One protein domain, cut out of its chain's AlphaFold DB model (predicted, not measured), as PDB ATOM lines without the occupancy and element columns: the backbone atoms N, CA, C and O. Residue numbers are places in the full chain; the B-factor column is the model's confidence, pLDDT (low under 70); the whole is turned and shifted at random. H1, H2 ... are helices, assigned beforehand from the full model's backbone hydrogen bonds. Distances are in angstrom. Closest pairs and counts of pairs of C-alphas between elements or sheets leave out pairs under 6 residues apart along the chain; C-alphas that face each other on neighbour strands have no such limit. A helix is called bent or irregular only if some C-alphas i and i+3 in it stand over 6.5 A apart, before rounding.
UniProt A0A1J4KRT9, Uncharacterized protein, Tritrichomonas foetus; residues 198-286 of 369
ATOM      1  N   ASN A 198      -0.205  47.024 -60.850       52.03
ATOM      2  CA  ASN A 198      -0.465  45.623 -60.498       52.03
ATOM      3  C   ASN A 198      -0.195  45.297 -59.016       52.03
ATOM      4  O   ASN A 198      -0.780  44.348 -58.499       52.03
ATOM      5  N   SER A 199       0.634  46.075 -58.301       51.69
ATOM      6  CA  SER A 199       0.902  45.825 -56.873       51.69
ATOM      7  C   SER A 199      -0.159  46.418 -55.941       51.69
ATOM      8  O   SER A 199      -0.299  45.964 -54.809       51.69
ATOM      9  N   ILE A 200      -0.919  47.418 -56.397       52.41
ATOM     10  CA  ILE A 200      -1.980  48.046 -55.597       52.41
ATOM     11  C   ILE A 200      -3.228  47.147 -55.574       52.41
ATOM     12  O   ILE A 200      -3.784  46.904 -54.508       52.41
ATOM     13  N   PHE A 201      -3.585  46.518 -56.700       51.66
ATOM     14  CA  PHE A 201      -4.751  45.624 -56.775       51.66
ATOM     15  C   PHE A 201      -4.603  44.291 -56.018       51.66
ATOM     16  O   PHE A 201      -5.608  43.709 -55.614       51.66
ATOM     17  N   GLN A 202      -3.382  43.788 -55.793       52.28
ATOM     18  CA  GLN A 202      -3.191  42.543 -55.028       52.28
ATOM     19  C   GLN A 202      -3.273  42.747 -53.507       52.28
ATOM     20  O   GLN A 202      -3.707  41.843 -52.791       52.28
ATOM     21  N   ASN A 203      -2.923  43.935 -53.005       54.50
ATOM     22  CA  ASN A 203      -2.963  44.219 -51.569       54.50
ATOM     23  C   ASN A 203      -4.395  44.402 -51.046       54.50
ATOM     24  O   ASN A 203      -4.693  43.985 -49.925       54.50
ATOM     25  N   ASP A 204      -5.311  44.916 -51.867       54.53
ATOM     26  CA  ASP A 204      -6.715  45.075 -51.473       54.53
ATOM     27  C   ASP A 204      -7.453  43.732 -51.351       54.53
ATOM     28  O   ASP A 204      -8.316  43.571 -50.486       54.53
ATOM     29  N   PHE A 205      -7.074  42.718 -52.139       55.47
ATOM     30  CA  PHE A 205      -7.690  41.390 -52.056       55.47
ATOM     31  C   PHE A 205      -7.252  40.625 -50.795       55.47
ATOM     32  O   PHE A 205      -8.076  40.009 -50.118       55.47
ATOM     33  N   LEU A 206      -5.969  40.712 -50.427       51.69
ATOM     34  CA  LEU A 206      -5.445  40.083 -49.209       51.69
ATOM     35  C   LEU A 206      -5.934  40.788 -47.933       51.69
ATOM     36  O   LEU A 206      -6.253  40.123 -46.945       51.69
ATOM     37  N   ASN A 207      -6.090  42.116 -47.963       58.28
ATOM     38  CA  ASN A 207      -6.643  42.869 -46.835       58.28
ATOM     39  C   ASN A 207      -8.143  42.595 -46.613       58.28
ATOM     40  O   ASN A 207      -8.600  42.572 -45.467       58.28
ATOM     41  N   ASN A 208      -8.903  42.296 -47.672       52.44
ATOM     42  CA  ASN A 208     -10.324  41.949 -47.563       52.44
ATOM     43  C   ASN A 208     -10.546  40.550 -46.942       52.44
ATOM     44  O   ASN A 208     -11.434  40.364 -46.106       52.44
ATOM     45  N   ILE A 209      -9.675  39.577 -47.242       58.34
ATOM     46  CA  ILE A 209      -9.718  38.238 -46.617       58.34
ATOM     47  C   ILE A 209      -9.433  38.321 -45.104       58.34
ATOM     48  O   ILE A 209     -10.088  37.641 -44.310       58.34
ATOM     49  N   ASN A 210      -8.519  39.199 -44.676       57.16
ATOM     50  CA  ASN A 210      -8.232  39.406 -43.251       57.16
ATOM     51  C   ASN A 210      -9.400  40.044 -42.477       57.16
ATOM     52  O   ASN A 210      -9.612  39.715 -41.308       57.16
ATOM     53  N   CYS A 211     -10.210  40.895 -43.115       50.06
ATOM     54  CA  CYS A 211     -11.378  41.509 -42.475       50.06
ATOM     55  C   CYS A 211     -12.470  40.476 -42.129       50.06
ATOM     56  O   CYS A 211     -12.992  40.474 -41.010       50.06
ATOM     57  N   MET A 212     -12.777  39.542 -43.040       52.31
ATOM     58  CA  MET A 212     -13.810  38.524 -42.789       52.31
ATOM     59  C   MET A 212     -13.396  37.473 -41.751       52.31
ATOM     60  O   MET A 212     -14.253  36.948 -41.036       52.31
ATOM     61  N   ASN A 213     -12.100  37.173 -41.635       62.81
ATOM     62  CA  ASN A 213     -11.599  36.201 -40.660       62.81
ATOM     63  C   ASN A 213     -11.632  36.749 -39.227       62.81
ATOM     64  O   ASN A 213     -12.023  36.028 -38.308       62.81
ATOM     65  N   ASN A 214     -11.334  38.037 -39.040       64.81
ATOM     66  CA  ASN A 214     -11.372  38.669 -37.719       64.81
ATOM     67  C   ASN A 214     -12.803  38.782 -37.166       64.81
ATOM     68  O   ASN A 214     -13.028  38.540 -35.983       64.81
ATOM     69  N   MET A 215     -13.800  39.025 -38.025       61.84
ATOM     70  CA  MET A 215     -15.208  39.036 -37.606       61.84
ATOM     71  C   MET A 215     -15.719  37.662 -37.137       61.84
ATOM     72  O   MET A 215     -16.611  37.593 -36.289       61.84
ATOM     73  N   LYS A 216     -15.177  36.563 -37.681       72.75
ATOM     74  CA  LYS A 216     -15.558  35.197 -37.286       72.75
ATOM     75  C   LYS A 216     -14.976  34.803 -35.930       72.75
ATOM     76  O   LYS A 216     -15.663  34.131 -35.162       72.75
ATOM     77  N   ILE A 217     -13.757  35.243 -35.621       81.81
ATOM     78  CA  ILE A 217     -13.093  34.954 -34.340       81.81
ATOM     79  C   ILE A 217     -13.915  35.534 -33.178       81.81
ATOM     80  O   ILE A 217     -14.303  34.793 -32.274       81.81
ATOM     81  N   ASP A 218     -14.340  36.795 -33.285       86.44
ATOM     82  CA  ASP A 218     -15.168  37.446 -32.259       86.44
ATOM     83  C   ASP A 218     -16.518  36.746 -32.026       86.44
ATOM     84  O   ASP A 218     -17.060  36.755 -30.916       86.44
ATOM     85  N   GLN A 219     -17.107  36.152 -33.069       89.94
ATOM     86  CA  GLN A 219     -18.365  35.410 -32.942       89.94
ATOM     87  C   GLN A 219     -18.168  34.071 -32.226       89.94
ATOM     88  O   GLN A 219     -19.011  33.696 -31.405       89.94
ATOM     89  N   ILE A 220     -17.059  33.377 -32.495       91.25
ATOM     90  CA  ILE A 220     -16.713  32.112 -31.836       91.25
ATOM     91  C   ILE A 220     -16.439  32.347 -30.350       91.25
ATOM     92  O   ILE A 220     -16.956  31.604 -29.515       91.25
ATOM     93  N   ASP A 221     -15.723  33.412 -29.997       94.31
ATOM     94  CA  ASP A 221     -15.442  33.733 -28.595       94.31
ATOM     95  C   ASP A 221     -16.713  34.124 -27.833       94.31
ATOM     96  O   ASP A 221     -16.955  33.655 -26.716       94.31
ATOM     97  N   LYS A 222     -17.607  34.897 -28.466       95.00
ATOM     98  CA  LYS A 222     -18.940  35.188 -27.909       95.00
ATOM     99  C   LYS A 222     -19.766  33.917 -27.711       95.00
ATOM    100  O   LYS A 222     -20.469  33.799 -26.702       95.00
ATOM    101  N   LEU A 223     -19.694  32.967 -28.645       94.19
ATOM    102  CA  LEU A 223     -20.361  31.671 -28.525       94.19
ATOM    103  C   LEU A 223     -19.770  30.853 -27.372       94.19
ATOM    104  O   LEU A 223     -20.534  30.340 -26.552       94.19
ATOM    105  N   LYS A 224     -18.437  30.804 -27.248       96.44
ATOM    106  CA  LYS A 224     -17.725  30.123 -26.156       96.44
ATOM    107  C   LYS A 224     -18.107  30.686 -24.798       96.44
ATOM    108  O   LYS A 224     -18.451  29.935 -23.890       96.44
ATOM    109  N   MET A 225     -18.142  32.010 -24.671       97.12
ATOM    110  CA  MET A 225     -18.552  32.677 -23.439       97.12
ATOM    111  C   MET A 225     -19.994  32.311 -23.049       97.12
ATOM    112  O   MET A 225     -20.252  31.949 -21.900       97.12
ATOM    113  N   ARG A 226     -20.938  32.334 -24.003       96.62
ATOM    114  CA  ARG A 226     -22.340  31.944 -23.752       96.62
ATOM    115  C   ARG A 226     -22.487  30.463 -23.405       96.62
ATOM    116  O   ARG A 226     -23.302  30.119 -22.546       96.62
ATOM    117  N   PHE A 227     -21.721  29.599 -24.067       97.62
ATOM    118  CA  PHE A 227     -21.678  28.172 -23.772       97.62
ATOM    119  C   PHE A 227     -21.177  27.935 -22.343       97.62
ATOM    120  O   PHE A 227     -21.858  27.277 -21.555       97.62
ATOM    121  N   ASN A 228     -20.067  28.568 -21.966       97.56
ATOM    122  CA  ASN A 228     -19.500  28.459 -20.626       97.56
ATOM    123  C   ASN A 228     -20.457  28.960 -19.541       97.56
ATOM    124  O   ASN A 228     -20.616  28.309 -18.513       97.56
ATOM    125  N   GLN A 229     -21.167  30.059 -19.799       97.81
ATOM    126  CA  GLN A 229     -22.100  30.640 -18.836       97.81
ATOM    127  C   GLN A 229     -23.326  29.754 -18.555       97.81
ATOM    128  O   GLN A 229     -23.837  29.748 -17.437       97.81
ATOM    129  N   LYS A 230     -23.849  29.043 -19.564       97.00
ATOM    130  CA  LYS A 230     -25.146  28.344 -19.454       97.00
ATOM    131  C   LYS A 230     -25.049  26.818 -19.454       97.00
ATOM    132  O   LYS A 230     -25.935  26.157 -18.907       97.00
ATOM    133  N   TRP A 231     -24.018  26.257 -20.083       96.62
ATOM    134  CA  TRP A 231     -23.968  24.841 -20.449       96.62
ATOM    135  C   TRP A 231     -22.755  24.103 -19.897       96.62
ATOM    136  O   TRP A 231     -22.916  22.940 -19.542       96.62
ATOM    137  N   ALA A 232     -21.587  24.742 -19.760       97.81
ATOM    138  CA  ALA A 232     -20.350  24.036 -19.402       97.81
ATOM    139  C   ALA A 232     -20.459  23.204 -18.113       97.81
ATOM    140  O   ALA A 232     -20.042  22.053 -18.088       97.81
ATOM    141  N   GLN A 233     -21.123  23.729 -17.081       97.62
ATOM    142  CA  GLN A 233     -21.326  23.028 -15.804       97.62
ATOM    143  C   GLN A 233     -22.147  21.726 -15.895       97.62
ATOM    144  O   GLN A 233     -22.220  20.981 -14.923       97.62
ATOM    145  N   LYS A 234     -22.812  21.458 -17.028       97.50
ATOM    146  CA  LYS A 234     -23.634  20.256 -17.234       97.50
ATOM    147  C   LYS A 234     -22.849  19.078 -17.812       97.50
ATOM    148  O   LYS A 234     -23.401  17.984 -17.899       97.50
ATOM    149  N   PHE A 235     -21.609  19.299 -18.241       96.88
ATOM    150  CA  PHE A 235     -20.800  18.299 -18.930       96.88
ATOM    151  C   PHE A 235     -19.516  18.021 -18.152       96.88
ATOM    152  O   PHE A 235     -18.924  18.925 -17.572       96.88
ATOM    153  N   ASN A 236     -19.072  16.762 -18.169       97.19
ATOM    154  CA  ASN A 236     -17.792  16.374 -17.569       97.19
ATOM    155  C   ASN A 236     -16.599  16.964 -18.336       97.19
ATOM    156  O   ASN A 236     -15.560  17.218 -17.739       97.19
ATOM    157  N   ASP A 237     -16.766  17.166 -19.646       97.38
ATOM    158  CA  ASP A 237     -15.777  17.772 -20.534       97.38
ATOM    159  C   ASP A 237     -16.467  18.840 -21.404       97.38
ATOM    160  O   ASP A 237     -16.990  18.537 -22.484       97.38
ATOM    161  N   PRO A 238     -16.581  20.081 -20.902       97.12
ATOM    162  CA  PRO A 238     -17.255  21.152 -21.621       97.12
ATOM    163  C   PRO A 238     -16.507  21.569 -22.891       97.12
ATOM    164  O   PRO A 238     -17.158  21.984 -23.849       97.12
ATOM    165  N   ASP A 239     -15.180  21.437 -22.932       96.75
ATOM    166  CA  ASP A 239     -14.377  21.852 -24.083       96.75
ATOM    167  C   ASP A 239     -14.587  20.911 -25.275       96.75
ATOM    168  O   ASP A 239     -14.810  21.387 -26.387       96.75
ATOM    169  N   ALA A 240     -14.634  19.591 -25.054       96.31
ATOM    170  CA  ALA A 240     -14.944  18.639 -26.125       96.31
ATOM    171  C   ALA A 240     -16.345  18.862 -26.726       96.31
ATOM    172  O   ALA A 240     -16.529  18.805 -27.944       96.31
ATOM    173  N   VAL A 241     -17.337  19.159 -25.880       96.38
ATOM    174  CA  VAL A 241     -18.704  19.465 -26.333       96.38
ATOM    175  C   VAL A 241     -18.743  20.797 -27.081       96.38
ATOM    176  O   VAL A 241     -19.401  20.901 -28.117       96.38
ATOM    177  N   PHE A 242     -18.029  21.812 -26.590       96.94
ATOM    178  CA  PHE A 242     -17.938  23.097 -27.271       96.94
ATOM    179  C   PHE A 242     -17.293  22.963 -28.651       96.94
ATOM    180  O   PHE A 242     -17.804  23.533 -29.610       96.94
ATOM    181  N   GLU A 243     -16.224  22.177 -28.778       94.44
ATOM    182  CA  GLU A 243     -15.583  21.903 -30.064       94.44
ATOM    183  C   GLU A 243     -16.545  21.259 -31.063       94.44
ATOM    184  O   GLU A 243     -16.603  21.663 -32.225       94.44
ATOM    185  N   GLN A 244     -17.390  20.335 -30.604       93.00
ATOM    186  CA  GLN A 244     -18.429  19.758 -31.450       93.00
ATOM    187  C   GLN A 244     -19.443  20.816 -31.912       93.00
ATOM    188  O   GLN A 244     -19.758  20.893 -33.099       93.00
ATOM    189  N   VAL A 245     -19.915  21.675 -31.002       92.88
ATOM    190  CA  VAL A 245     -20.824  22.786 -31.340       92.88
ATOM    191  C   VAL A 245     -20.160  23.770 -32.307       92.88
ATOM    192  O   VAL A 245     -20.809  24.242 -33.242       92.88
ATOM    193  N   ARG A 246     -18.868  24.059 -32.118       93.19
ATOM    194  CA  ARG A 246     -18.077  24.943 -32.979       93.19
ATOM    195  C   ARG A 246     -18.011  24.402 -34.403       93.19
ATOM    196  O   ARG A 246     -18.329  25.138 -35.331       93.19
ATOM    197  N   VAL A 247     -17.675  23.122 -34.569       89.31
ATOM    198  CA  VAL A 247     -17.613  22.463 -35.886       89.31
ATOM    199  C   VAL A 247     -18.982  22.451 -36.570       89.31
ATOM    200  O   VAL A 247     -19.068  22.724 -37.763       89.31
ATOM    201  N   MET A 248     -20.062  22.209 -35.823       85.69
ATOM    202  CA  MET A 248     -21.427  22.226 -36.372       85.69
ATOM    203  C   MET A 248     -21.930  23.635 -36.722       85.69
ATOM    204  O   MET A 248     -22.875  23.768 -37.496       85.69
ATOM    205  N   SER A 249     -21.329  24.683 -36.149       88.00
ATOM    206  CA  SER A 249     -21.700  26.078 -36.415       88.00
ATOM    207  C   SER A 249     -21.069  26.627 -37.697       88.00
ATOM    208  O   SER A 249     -21.551  27.632 -38.219       88.00
ATOM    209  N   ASP A 250     -20.008  25.998 -38.210       88.12
ATOM    210  CA  ASP A 250     -19.387  26.401 -39.469       88.12
ATOM    211  C   ASP A 250     -20.151  25.802 -40.665       88.12
ATOM    212  O   ASP A 250     -20.144  24.582 -40.826       88.12
ATOM    213  N   PRO A 251     -20.794  26.602 -41.537       84.88
ATOM    214  CA  PRO A 251     -21.597  26.081 -42.643       84.88
ATOM    215  C   PRO A 251     -20.805  25.213 -43.631       84.88
ATOM    216  O   PRO A 251     -21.388  24.300 -44.214       84.88
ATOM    217  N   SER A 252     -19.496  25.451 -43.804       88.75
ATOM    218  CA  SER A 252     -18.646  24.599 -44.652       88.75
ATOM    219  C   SER A 252     -18.470  23.194 -44.087       88.75
ATOM    220  O   SER A 252     -18.449  22.224 -44.842       88.75
ATOM    221  N   LEU A 253     -18.352  23.078 -42.764       88.69
ATOM    222  CA  LEU A 253     -18.113  21.809 -42.078       88.69
ATOM    223  C   LEU A 253     -19.401  21.154 -41.581       88.69
ATOM    224  O   LEU A 253     -19.416  19.945 -41.363       88.69
ATOM    225  N   ALA A 254     -20.489  21.911 -41.442       86.75
ATOM    226  CA  ALA A 254     -21.762  21.428 -40.927       86.75
ATOM    227  C   ALA A 254     -22.275  20.224 -41.730       86.75
ATOM    228  O   ALA A 254     -22.654  19.215 -41.134       86.75
ATOM    229  N   LEU A 255     -22.206  20.286 -43.066       89.06
ATOM    230  CA  LEU A 255     -22.642  19.193 -43.937       89.06
ATOM    231  C   LEU A 255     -21.803  17.922 -43.737       89.06
ATOM    232  O   LEU A 255     -22.358  16.838 -43.562       89.06
ATOM    233  N   GLU A 256     -20.475  18.052 -43.716       90.44
ATOM    234  CA  GLU A 256     -19.579  16.906 -43.522       90.44
ATOM    235  C   GLU A 256     -19.704  16.336 -42.104       90.44
ATOM    236  O   GLU A 256     -19.723  15.121 -41.915       90.44
ATOM    237  N   SER A 257     -19.888  17.196 -41.098       88.38
ATOM    238  CA  SER A 257     -20.120  16.775 -39.715       88.38
ATOM    239  C   SER A 257     -21.424  15.985 -39.563       88.38
ATOM    240  O   SER A 257     -21.439  14.962 -38.876       88.38
ATOM    241  N   ALA A 258     -22.495  16.396 -40.253       87.38
ATOM    242  CA  ALA A 258     -23.760  15.669 -40.293       87.38
ATOM    243  C   ALA A 258     -23.588  14.311 -40.987       87.38
ATOM    244  O   ALA A 258     -23.977  13.284 -40.432       87.38
ATOM    245  N   ARG A 259     -22.900  14.284 -42.136       94.19
ATOM    246  CA  ARG A 259     -22.588  13.048 -42.869       94.19
ATOM    247  C   ARG A 259     -21.802  12.050 -42.012       94.19
ATOM    248  O   ARG A 259     -22.113  10.861 -42.007       94.19
ATOM    249  N   LEU A 260     -20.789  12.516 -41.279       88.94
ATOM    250  CA  LEU A 260     -19.990  11.681 -40.377       88.94
ATOM    251  C   LEU A 260     -20.805  11.174 -39.181       88.94
ATOM    252  O   LEU A 260     -20.643  10.019 -38.779       88.94
ATOM    253  N   ALA A 261     -21.692  12.005 -38.630       88.62
ATOM    254  CA  ALA A 261     -22.596  11.600 -37.558       88.62
ATOM    255  C   ALA A 261     -23.563  10.498 -38.021       88.62
ATOM    256  O   ALA A 261     -23.751   9.516 -37.299       88.62
ATOM    257  N   ASP A 262     -24.113  10.616 -39.229       91.38
ATOM    258  CA  ASP A 262     -24.983   9.600 -39.823       91.38
ATOM    259  C   ASP A 262     -24.219   8.300 -40.090       91.38
ATOM    260  O   ASP A 262     -24.645   7.239 -39.641       91.38
ATOM    261  N   LEU A 263     -23.027   8.374 -40.696       91.56
ATOM    262  CA  LEU A 263     -22.142   7.215 -40.886       91.56
ATOM    263  C   LEU A 263     -21.838   6.488 -39.572       91.56
ATOM    264  O   LEU A 263     -21.836   5.256 -39.515       91.56
ATOM    265  N   TYR A 264     -21.582   7.244 -38.504       89.12
ATOM    266  CA  TYR A 264     -21.348   6.681 -37.183       89.12
ATOM    267  C   TYR A 264     -22.596   5.978 -36.632       89.12
ATOM    268  O   TYR A 264     -22.486   4.859 -36.122       89.12
ATOM    269  N   ARG A 265     -23.785   6.582 -36.778       86.44
ATOM    270  CA  ARG A 265     -25.063   5.959 -36.391       86.44
ATOM    271  C   ARG A 265     -25.317   4.678 -37.175       86.44
ATOM    272  O   ARG A 265     -25.528   3.641 -36.554       86.44
ATOM    273  N   THR A 266     -25.151   4.697 -38.497       87.56
ATOM    274  CA  THR A 266     -25.278   3.505 -39.347       87.56
ATOM    275  C   THR A 266     -24.297   2.407 -38.928       87.56
ATOM    276  O   THR A 266     -24.652   1.230 -38.877       87.56
ATOM    277  N   LYS A 267     -23.059   2.757 -38.556       90.94
ATOM    278  CA  LYS A 267     -22.073   1.781 -38.059       90.94
ATOM    279  C   LYS A 267     -22.481   1.154 -36.718       90.94
ATOM    280  O   LYS A 267     -22.196  -0.017 -36.476       90.94
ATOM    281  N   ILE A 268     -23.133   1.912 -35.838       81.44
ATOM    282  CA  ILE A 268     -23.685   1.375 -34.586       81.44
ATOM    283  C   ILE A 268     -24.892   0.482 -34.866       81.44
ATOM    284  O   ILE A 268     -24.976  -0.602 -34.296       81.44
ATOM    285  N   GLU A 269     -25.801   0.914 -35.737       81.50
ATOM    286  CA  GLU A 269     -27.031   0.190 -36.077       81.50
ATOM    287  C   GLU A 269     -26.740  -1.139 -36.783       81.50
ATOM    288  O   GLU A 269     -27.352  -2.159 -36.473       81.50
ATOM    289  N   THR A 270     -25.740  -1.162 -37.667       90.81
ATOM    290  CA  THR A 270     -25.267  -2.398 -38.314       90.81
ATOM    291  C   THR A 270     -24.597  -3.355 -37.326       90.81
ATOM    292  O   THR A 270     -24.633  -4.574 -37.511       90.81
ATOM    293  N   ASN A 271     -24.021  -2.841 -36.236       92.25
ATOM    294  CA  ASN A 271     -23.491  -3.675 -35.169       92.25
ATOM    295  C   ASN A 271     -24.600  -4.052 -34.179       92.25
ATOM    296  O   ASN A 271     -24.824  -3.383 -33.170       92.25
ATOM    297  N   VAL A 272     -25.223  -5.209 -34.415       90.06
ATOM    298  CA  VAL A 272     -26.301  -5.773 -33.582       90.06
ATOM    299  C   VAL A 272     -25.974  -5.749 -32.080       90.06
ATOM    300  O   VAL A 272     -26.856  -5.502 -31.260       90.06
ATOM    301  N   SER A 273     -24.715  -5.974 -31.687       89.69
ATOM    302  CA  SER A 273     -24.315  -5.962 -30.272       89.69
ATOM    303  C   SER A 273     -24.288  -4.553 -29.667       89.69
ATOM    304  O   SER A 273     -24.673  -4.371 -28.510       89.69
ATOM    305  N   ALA A 274     -23.865  -3.552 -30.443       79.25
ATOM    306  CA  ALA A 274     -23.866  -2.153 -30.028       79.25
ATOM    307  C   ALA A 274     -25.300  -1.615 -29.977       79.25
ATOM    308  O   ALA A 274     -25.685  -1.014 -28.974       79.25
ATOM    309  N   TYR A 275     -26.105  -1.925 -30.995       82.00
ATOM    310  CA  TYR A 275     -27.524  -1.591 -31.039       82.00
ATOM    311  C   TYR A 275     -28.282  -2.136 -29.817       82.00
ATOM    312  O   TYR A 275     -28.926  -1.365 -29.107       82.00
ATOM    313  N   ARG A 276     -28.112  -3.426 -29.471       87.50
ATOM    314  CA  ARG A 276     -28.728  -4.014 -28.262       87.50
ATOM    315  C   ARG A 276     -28.362  -3.252 -26.987       87.50
ATOM    316  O   ARG A 276     -29.240  -2.959 -26.187       87.50
ATOM    317  N   LYS A 277     -27.092  -2.864 -26.813       88.00
ATOM    318  CA  LYS A 277     -26.652  -2.080 -25.641       88.00
ATOM    319  C   LYS A 277     -27.316  -0.703 -25.570       88.00
ATOM    320  O   LYS A 277     -27.602  -0.221 -24.473       88.00
ATOM    321  N   VAL A 278     -27.535  -0.058 -26.717       81.88
ATOM    322  CA  VAL A 278     -28.237   1.230 -26.792       81.88
ATOM    323  C   VAL A 278     -29.710   1.043 -26.422       81.88
ATOM    324  O   VAL A 278     -30.191   1.731 -25.521       81.88
ATOM    325  N   CYS A 279     -30.401   0.071 -27.024       84.69
ATOM    326  CA  CYS A 279     -31.793  -0.252 -26.703       84.69
ATOM    327  C   CYS A 279     -31.989  -0.616 -25.223       84.69
ATOM    328  O   CYS A 279     -32.924  -0.122 -24.594       84.69
ATOM    329  N   ASP A 280     -31.085  -1.409 -24.641       89.56
ATOM    330  CA  ASP A 280     -31.118  -1.770 -23.218       89.56
ATOM    331  C   ASP A 280     -31.020  -0.533 -22.318       89.56
ATOM    332  O   ASP A 280     -31.702  -0.443 -21.296       89.56
ATOM    333  N   ARG A 281     -30.181   0.446 -22.684       88.56
ATOM    334  CA  ARG A 281     -30.042   1.696 -21.928       88.56
ATOM    335  C   ARG A 281     -31.324   2.527 -21.986       88.56
ATOM    336  O   ARG A 281     -31.772   2.993 -20.943       88.56
ATOM    337  N   TYR A 282     -31.927   2.681 -23.165       84.81
ATOM    338  CA  TYR A 282     -33.187   3.419 -23.315       84.81
ATOM    339  C   TYR A 282     -34.360   2.717 -22.631       84.81
ATOM    340  O   TYR A 282     -35.156   3.380 -21.973       84.81
ATOM    341  N   SER A 283     -34.421   1.386 -22.688       86.56
ATOM    342  CA  SER A 283     -35.464   0.601 -22.010       86.56
ATOM    343  C   SER A 283     -35.404   0.765 -20.487       86.56
ATOM    344  O   SER A 283     -36.435   0.817 -19.826       86.56
ATOM    345  N   ARG A 284     -34.198   0.922 -19.919       86.94
ATOM    346  CA  ARG A 284     -34.008   1.208 -18.485       86.94
ATOM    347  C   ARG A 284     -34.394   2.633 -18.089       86.94
ATOM    348  O   ARG A 284     -34.796   2.837 -16.953       86.94
ATOM    349  N   LEU A 285     -34.244   3.600 -18.995       83.75
ATOM    350  CA  LEU A 285     -34.596   5.005 -18.752       83.75
ATOM    351  C   LEU A 285     -36.088   5.286 -18.985       83.75
ATOM    352  O   LEU A 285     -36.641   6.187 -18.365       83.75
ATOM    353  N   GLY A 286     -36.721   4.534 -19.889       73.75
ATOM    354  CA  GLY A 286     -38.125   4.693 -20.272       73.75
ATOM    355  C   GLY A 286     -39.120   4.002 -19.343       73.75
ATOM    356  O   GLY A 286     -40.313   4.259 -19.455       73.75
TER     357      GLY A 286
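What this domain is: This is residues 198 to 286 of the 369 residues of an uncharacterized protein of Tritrichomonas foetus (UniProt A0A1J4KRT9). Four helices follow one another in an open zigzag: the long helix H1 leads to a short helix H2 that folds back from its end as a V, then H3 turns off at a corner, and H4 turns off again at the far end of H3. The first part of H1, residues 198 to 215, sticks out as a free arm and adds to the length, and no common core gathers the four helices. The printed part has 89 residues, with four named helices in the order H1, H2, H3, H4 and no named strand, and its class is all helix. It is extended, with a radius of gyration of the C-alphas of 20.4 A and spans of 67 by 33 by 16 A.

Where its parts are: H1, the longest helix, holds residues 198 to 230 and measures 50.9 A from C-alpha 198 at (-0.465, 45.623, -60.498) to C-alpha 230 at (-25.146, 28.344, -19.454). H2 holds residues 238 to 249 and measures 16.2 A. H3 holds residues 251 to 270 and measures 29.0 A; it is only just irregular, with C-alphas 252 and 255 being 6.8 A apart. H4 holds residues 272 to 286, measures 20.7 A and ends at C-alpha 286 at (-38.125, 4.693, -20.272).

How they stand to each other: H1 touches H2 with residues 220 to 228 alone, and their closest C-alphas, those of Lys 224 and Phe 242, are 7.1 A apart. The two run opposite ways at a steep tilt of 47 degrees. H2 and H3 touch only at the corner by their link, where the closest C-alphas, those of Met 248 and Ala 254, are 4.6 A apart. They run opposite ways at a steep tilt of 66 degrees. H3 and H4 only just touch, and only at the corner by their link, with 3 pairs of C-alphas within 8 A; the closest, those of Glu 269 and Tyr 275, are 5.4 A apart. Their lines are about perpendicular, at 82 degrees. H1 is apart from H3 and from H4, and H2 is apart from H4. Every O i to N i+4 pair is within hydrogen-bond range in H2 and H4, against 23 of 29 in H1 and 14 of 16 in H3.

The domain as a whole: The two C-alphas farthest apart, those of Asn 198 and Arg 284, are 69.7 A apart. The printed part has no cut. The links from H2 to H3 and from H3 to H4 are tight, and the link from H1 to H2, 7 residues, is short. Residues 259 to 264 of H3 and 279 to 286 of H4 also stand free. The mean pLDDT of the printed part is 83.2, and residues 198 to 215, in H1, are under 70.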